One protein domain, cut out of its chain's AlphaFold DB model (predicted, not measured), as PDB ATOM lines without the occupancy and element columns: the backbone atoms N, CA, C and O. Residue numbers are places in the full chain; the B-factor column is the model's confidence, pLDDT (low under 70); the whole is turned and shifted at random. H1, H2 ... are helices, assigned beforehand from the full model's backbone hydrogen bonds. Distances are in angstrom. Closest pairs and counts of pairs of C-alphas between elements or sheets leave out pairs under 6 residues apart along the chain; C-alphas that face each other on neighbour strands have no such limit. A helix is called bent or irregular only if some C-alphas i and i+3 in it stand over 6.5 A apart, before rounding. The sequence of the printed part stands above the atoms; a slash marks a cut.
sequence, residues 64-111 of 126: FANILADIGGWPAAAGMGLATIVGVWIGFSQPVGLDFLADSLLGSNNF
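AT A GLANCE: This is residues 64 to 111 of the 126 residues of the protein "Dihydroorotate dehydrogenase" of Rhodobacteraceae bacterium (UniProt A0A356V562). One long helix, H2, makes a beam with a shorter helix at each end: H1 makes a corner with it at its first end, and H3 follows past its last end after a five-residue turn. H1 and H3 both lie toward the same side of the beam, which gives an open bracket with no packed core, and residues 78 to 111 stand free. The printed part has 48 residues with three named helices, in the order H1, H2, H3, and no named strand; the class is all helix. The whole is extended, with a radius of gyration of the C-alphas of 16.6 A, and its outline is flat, with spans of 42 by 25 by 11 A.

IN THESE COORDINATES: H2, the longest helix, holds residues 74 to 92 and measures 27.2 A from first to last C-alpha. It begins with C-alpha 74 at (248.216, 277.882, 420.471) and ends with C-alpha 92 at (257.645, 286.792, 396.563). Before it comes H1, residues 64 to 71, 10.7 A long, which begins with C-alpha 64 at (238.333, 276.304, 414.036). After it comes H3, residues 98 to 109, 17.0 A long, which ends with C-alpha 109 at (250.426, 270.659, 379.848). H3 is neither bent nor irregular, but only just: C-alphas 106 and 109 are 6.1 A apart.

HOW THE PARTS SIT: H2 and H1 only just touch, with 3 pairs of C-alphas within 8 A, and they touch only at the corner by their link. Their closest C-alphas are those of Leu 68 and Ala 76, 6.7 A apart. H2 touches H1 with residues 74 to 77 alone. The lines of H1 and H2 are about perpendicular, at 78 degrees, and their centres are 17.1 A apart. H3 touches no helix. It is apart from H2, although it follows H2 in the chain, and it is apart from H1 too. In H1 and H2 every O i to N i+4 pair is within hydrogen-bond range; in H3 6 of 8 are.

THE WHOLE: The two C-alphas farthest apart are those of Trp 74 and Phe 111, at 44.3 A, and the first and last printed C-alphas, of Phe 64 and Phe 111, are 38.5 A apart. The printed part has no cut. Both links are tight: 2 residues between H1 and H2, and 5 between H2 and H3. The mean pLDDT of the printed part is 78.4. Nine residues are under 70, namely residues 94 to 97 and 107 to 111, of which 107 to 109 belong to H3.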
ATOM      1  N   PHE A  64     236.883 276.211 414.245       79.94
ATOM      2  CA  PHE A  64     238.333 276.304 414.036       79.94
ATOM      3  C   PHE A  64     239.157 276.269 415.325       79.94
ATOM      4  O   PHE A  64     240.239 275.694 415.343       79.94
ATOM      5  N   ALA A  65     238.656 276.851 416.414       80.44
ATOM      6  CA  ALA A  65     239.370 276.845 417.684       80.44
ATOM      7  C   ALA A  65     239.365 275.458 418.344       80.44
ATOM      8  O   ALA A  65     240.318 275.125 419.041       80.44
ATOM      9  N   ASN A  66     238.330 274.642 418.101       81.69
ATOM     10  CA  ASN A  66     238.331 273.242 418.535       81.69
ATOM     11  C   ASN A  66     239.317 272.409 417.702       81.69
ATOM     12  O   ASN A  66     240.116 271.689 418.282       81.69
ATOM     13  N   ILE A  67     239.351 272.595 416.376       82.25
ATOM     14  CA  ILE A  67     240.330 271.915 415.506       82.25
ATOM     15  C   ILE A  67     241.767 272.258 415.923       82.25
ATOM     16  O   ILE A  67     242.611 271.375 416.045       82.25
ATOM     17  N   LEU A  68     242.053 273.537 416.188       82.81
ATOM     18  CA  LEU A  68     243.367 273.951 416.679       82.81
ATOM     19  C   LEU A  68     243.681 273.325 418.037       82.81
ATOM     20  O   LEU A  68     244.806 272.883 418.228       82.81
ATOM     21  N   ALA A  69     242.718 273.261 418.963       80.75
ATOM     22  CA  ALA A  69     242.915 272.617 420.263       80.75
ATOM     23  C   ALA A  69     243.271 271.127 420.129       80.75
ATOM     24  O   ALA A  69     244.176 270.672 420.825       80.75
ATOM     25  N   ASP A  70     242.643 270.412 419.194       83.75
ATOM     26  CA  ASP A  70     242.898 268.986 418.955       83.75
ATOM     27  C   ASP A  70     244.290 268.718 418.350       83.75
ATOM     28  O   ASP A  70     244.881 267.669 418.596       83.75
ATOM     29  N   ILE A  71     244.851 269.673 417.597       83.88
ATOM     30  CA  ILE A  71     246.145 269.526 416.897       83.88
ATOM     31  C   ILE A  71     247.330 270.084 417.722       83.88
ATOM     32  O   ILE A  71     248.489 269.951 417.333       83.88
ATOM     33  N   GLY A  72     247.080 270.672 418.898       80.19
ATOM     34  CA  GLY A  72     248.138 271.170 419.795       80.19
ATOM     35  C   GLY A  72     247.956 272.607 420.283       80.19
ATOM     36  O   GLY A  72     248.841 273.153 420.936       80.19
ATOM     37  N   GLY A  73     246.816 273.229 419.994       83.94
ATOM     38  CA  GLY A  73     246.394 274.527 420.507       83.94
ATOM     39  C   GLY A  73     247.187 275.706 419.948       83.94
ATOM     40  O   GLY A  73     247.467 275.807 418.753       83.94
ATOM     41  N   TRP A  74     247.527 276.642 420.830       84.00
ATOM     42  CA  TRP A  74     248.216 277.882 420.471       84.00
ATOM     43  C   TRP A  74     249.595 277.678 419.800       84.00
ATOM     44  O   TRP A  74     249.863 278.369 418.817       84.00
ATOM     45  N   PRO A  75     250.444 276.713 420.220       83.31
ATOM     46  CA  PRO A  75     251.659 276.362 419.478       83.31
ATOM     47  C   PRO A  75     251.411 275.966 418.015       83.31
ATOM     48  O   PRO A  75     252.147 276.406 417.132       83.31
ATOM     49  N   ALA A  76     250.358 275.189 417.737       84.06
ATOM     50  CA  ALA A  76     250.005 274.803 416.370       84.06
ATOM     51  C   ALA A  76     249.582 276.024 415.533       84.06
ATOM     52  O   ALA A  76     250.007 276.173 414.388       84.06
ATOM     53  N   ALA A  77     248.816 276.945 416.129       84.75
ATOM     54  CA  ALA A  77     248.426 278.202 415.490       84.75
ATOM     55  C   ALA A  77     249.637 279.087 415.149       84.75
ATOM     56  O   ALA A  77     249.717 279.642 414.053       84.75
ATOM     57  N   ALA A  78     250.599 279.188 416.070       88.56
ATOM     58  CA  ALA A  78     251.833 279.936 415.856       88.56
ATOM     59  C   ALA A  78     252.669 279.334 414.713       88.56
ATOM     60  O   ALA A  78     253.141 280.068 413.845       88.56
ATOM     61  N   GLY A  79     252.794 278.004 414.666       90.94
ATOM     62  CA  GLY A  79     253.467 277.304 413.569       90.94
ATOM     63  C   GLY A  79     252.793 277.542 412.216       90.94
ATOM     64  O   GLY A  79     253.469 277.854 411.240       90.94
ATOM     65  N   MET A  80     251.460 277.480 412.166       88.69
ATOM     66  CA  MET A  80     250.685 277.749 410.951       88.69
ATOM     67  C   MET A  80     250.868 279.193 410.456       88.69
ATOM     68  O   MET A  80     251.050 279.408 409.261       88.69
ATOM     69  N   GLY A  81     250.881 280.176 411.363       93.56
ATOM     70  CA  GLY A  81     251.149 281.576 411.020       93.56
ATOM     71  C   GLY A  81     252.575 281.816 410.512       93.56
ATOM     72  O   GLY A  81     252.782 282.581 409.575       93.56
ATOM     73  N   LEU A  82     253.573 281.137 411.079       92.88
ATOM     74  CA  LEU A  82     254.936 281.203 410.544       92.88
ATOM     75  C   LEU A  82     255.032 280.530 409.171       92.88
ATOM     76  O   LEU A  82     255.674 281.075 408.280       92.88
ATOM     77  N   ALA A  83     254.359 279.396 408.968       90.81
ATOM     78  CA  ALA A  83     254.330 278.713 407.678       90.81
ATOM     79  C   ALA A  83     253.700 279.577 406.574       90.81
ATOM     80  O   ALA A  83     254.216 279.600 405.459       90.81
ATOM     81  N   THR A  84     252.635 280.335 406.870       92.81
ATOM     82  CA  THR A  84     252.052 281.267 405.892       92.81
ATOM     83  C   THR A  84     253.000 282.415 405.566       92.81
ATOM     84  O   THR A  84     253.180 282.723 404.391       92.81
ATOM     85  N   ILE A  85     253.661 283.013 406.563       94.56
ATOM     86  CA  ILE A  85     254.663 284.070 406.339       94.56
ATOM     87  C   ILE A  85     255.825 283.547 405.485       94.56
ATOM     88  O   ILE A  85     256.231 284.206 404.530       94.56
ATOM     89  N   VAL A  86     256.332 282.349 405.788       92.12
ATOM     90  CA  VAL A  86     257.401 281.701 405.015       92.12
ATOM     91  C   VAL A  86     256.939 281.395 403.590       92.12
ATOM     92  O   VAL A  86     257.674 281.665 402.645       92.12
ATOM     93  N   GLY A  87     255.715 280.897 403.407       86.81
ATOM     94  CA  GLY A  87     255.140 280.663 402.082       86.81
ATOM     95  C   GLY A  87     255.033 281.946 401.254       86.81
ATOM     96  O   GLY A  87     255.426 281.958 400.091       86.81
ATOM     97  N   VAL A  88     254.579 283.046 401.867       88.81
ATOM     98  CA  VAL A  88     254.522 284.369 401.220       88.81
ATOM     99  C   VAL A  88     255.922 284.872 400.862       88.81
ATOM    100  O   VAL A  88     256.128 285.361 399.755       88.81
ATOM    101  N   TRP A  89     256.900 284.715 401.758       88.06
ATOM    102  CA  TRP A  89     258.293 285.091 401.504       88.06
ATOM    103  C   TRP A  89     258.889 284.335 400.309       88.06
ATOM    104  O   TRP A  89     259.482 284.949 399.423       88.06
ATOM    105  N   ILE A  90     258.711 283.010 400.271       81.69
ATOM    106  CA  ILE A  90     259.194 282.152 399.178       81.69
ATOM    107  C   ILE A  90     258.489 282.503 397.861       81.69
ATOM    108  O   ILE A  90     259.138 282.556 396.822       81.69
ATOM    109  N   GLY A  91     257.180 282.768 397.901       78.25
ATOM    110  CA  GLY A  91     256.413 283.155 396.717       78.25
ATOM    111  C   GLY A  91     256.828 284.511 396.142       78.25
ATOM    112  O   GLY A  91     256.837 284.678 394.926       78.25
ATOM    113  N   PHE A  92     257.199 285.468 396.998       74.69
ATOM    114  CA  PHE A  92     257.645 286.792 396.563       74.69
ATOM    115  C   PHE A  92     259.079 286.789 396.013       74.69
ATOM    116  O   PHE A  92     259.352 287.406 394.987       74.69
ATOM    117  N   SER A  93     260.000 286.094 396.678       72.00
ATOM    118  CA  SER A  93     261.392 285.977 396.243       72.00
ATOM    119  C   SER A  93     261.597 284.618 395.597       72.00
ATOM    120  O   SER A  93     262.200 283.760 396.235       72.00
ATOM    121  N   GLN A  94     261.105 284.420 394.367       63.41
ATOM    122  CA  GLN A  94     261.313 283.178 393.612       63.41
ATOM    123  C   GLN A  94     262.808 282.793 393.630       63.41
ATOM    124  O   GLN A  94     263.623 283.490 393.019       63.41
ATOM    125  N   PRO A  95     263.223 281.740 394.367       63.94
ATOM    126  CA  PRO A  95     264.598 281.268 394.323       63.94
ATOM    127  C   PRO A  95     264.980 280.830 392.907       63.94
ATOM    128  O   PRO A  95     264.190 280.195 392.203       63.94
ATOM    129  N   VAL A  96     266.223 281.132 392.520       63.31
ATOM    130  CA  VAL A  96     266.810 280.701 391.244       63.31
ATOM    131  C   VAL A  96     266.614 279.189 391.057       63.31
ATOM    132  O   VAL A  96     267.091 278.390 391.860       63.31
ATOM    133  N   GLY A  97     265.868 278.800 390.018       64.88
ATOM    134  CA  GLY A  97     265.554 277.400 389.701       64.88
ATOM    135  C   GLY A  97     264.080 276.996 389.837       64.88
ATOM    136  O   GLY A  97     263.702 275.968 389.273       64.88
ATOM    137  N   LEU A  98     263.225 277.792 390.498       70.25
ATOM    138  CA  LEU A  98     261.769 277.563 390.450       70.25
ATOM    139  C   LEU A  98     261.185 277.805 389.056       70.25
ATOM    140  O   LEU A  98     260.204 277.155 388.718       70.25
ATOM    141  N   ASP A  99     261.810 278.657 388.241       71.88
ATOM    142  CA  ASP A  99     261.396 278.908 386.855       71.88
ATOM    143  C   ASP A  99     261.436 277.630 386.015       71.88
ATOM    144  O   ASP A  99     260.489 277.327 385.302       71.88
ATOM    145  N   PHE A 100     262.495 276.827 386.156       73.38
ATOM    146  CA  PHE A 100     262.634 275.560 385.435       73.38
ATOM    147  C   PHE A 100     261.591 274.526 385.881       73.38
ATOM    148  O   PHE A 100     261.054 273.787 385.060       73.38
ATOM    149  N   LEU A 101     261.277 274.476 387.180       74.50
ATOM    150  CA  LEU A 101     260.238 273.583 387.698       74.50
ATOM    151  C   LEU A 101     258.835 274.053 387.310       74.50
ATOM    152  O   LEU A 101     257.999 273.222 386.974       74.50
ATOM    153  N   ALA A 102     258.576 275.360 387.328       75.38
ATOM    154  CA  ALA A 102     257.321 275.938 386.870       75.38
ATOM    155  C   ALA A 102     257.126 275.697 385.368       75.38
ATOM    156  O   ALA A 102     256.061 275.245 384.968       75.38
ATOM    157  N   ASP A 103     258.157 275.894 384.549       73.75
ATOM    158  CA  ASP A 103     258.114 275.622 383.109       73.75
ATOM    159  C   ASP A 103     257.958 274.118 382.820       73.75
ATOM    160  O   ASP A 103     257.143 273.709 382.000       73.75
ATOM    161  N   SER A 104     258.630 273.250 383.582       76.56
ATOM    162  CA  SER A 104     258.465 271.801 383.437       76.56
ATOM    163  C   SER A 104     257.104 271.284 383.917       76.56
ATOM    164  O   SER A 104     256.617 270.305 383.357       76.56
ATOM    165  N   LEU A 105     256.506 271.863 384.964       72.88
ATOM    166  CA  LEU A 105     255.257 271.368 385.562       72.88
ATOM    167  C   LEU A 105     254.009 272.048 384.984       72.88
ATOM    168  O   LEU A 105     253.032 271.360 384.697       72.88
ATOM    169  N   LEU A 106     254.032 273.374 384.804       75.62
ATOM    170  CA  LEU A 106     252.955 274.124 384.146       75.62
ATOM    171  C   LEU A 106     253.119 274.157 382.621       75.62
ATOM    172  O   LEU A 106     252.126 274.025 381.916       75.62
ATOM    173  N   GLY A 107     254.336 274.290 382.087       64.75
ATOM    174  CA  GLY A 107     254.564 274.352 380.635       64.75
ATOM    175  C   GLY A 107     254.387 273.012 379.913       64.75
ATOM    176  O   GLY A 107     254.056 272.996 378.728       64.75
ATOM    177  N   SER A 108     254.498 271.880 380.621       62.03
ATOM    178  CA  SER A 108     254.290 270.537 380.055       62.03
ATOM    179  C   SER A 108     252.854 270.270 379.587       62.03
ATOM    180  O   SER A 108     252.670 269.388 378.752       62.03
ATOM    181  N   ASN A 109     251.839 270.969 380.114       54.34
ATOM    182  CA  ASN A 109     250.426 270.659 379.848       54.34
ATOM    183  C   ASN A 109     249.578 271.904 379.564       54.34
ATOM    184  O   ASN A 109     248.392 271.925 379.890       54.34
ATOM    185  N   ASN A 110     250.152 272.926 378.926       58.59
ATOM    186  CA  ASN A 110     249.374 274.025 378.357       58.59
ATOM    187  C   ASN A 110     248.597 273.540 377.115       58.59
ATOM    188  O   ASN A 110     248.806 274.018 376.002       58.59
ATOM    189  N   PHE A 111     247.662 272.602 377.299       55.12
ATOM    190  CA  PHE A 111     246.423 272.670 376.543       55.12
ATOM    191  C   PHE A 111     245.796 273.984 376.975       55.12
ATOM    192  O   PHE A 111     245.319 274.105 378.101       55.12
TER     193      PHE A 111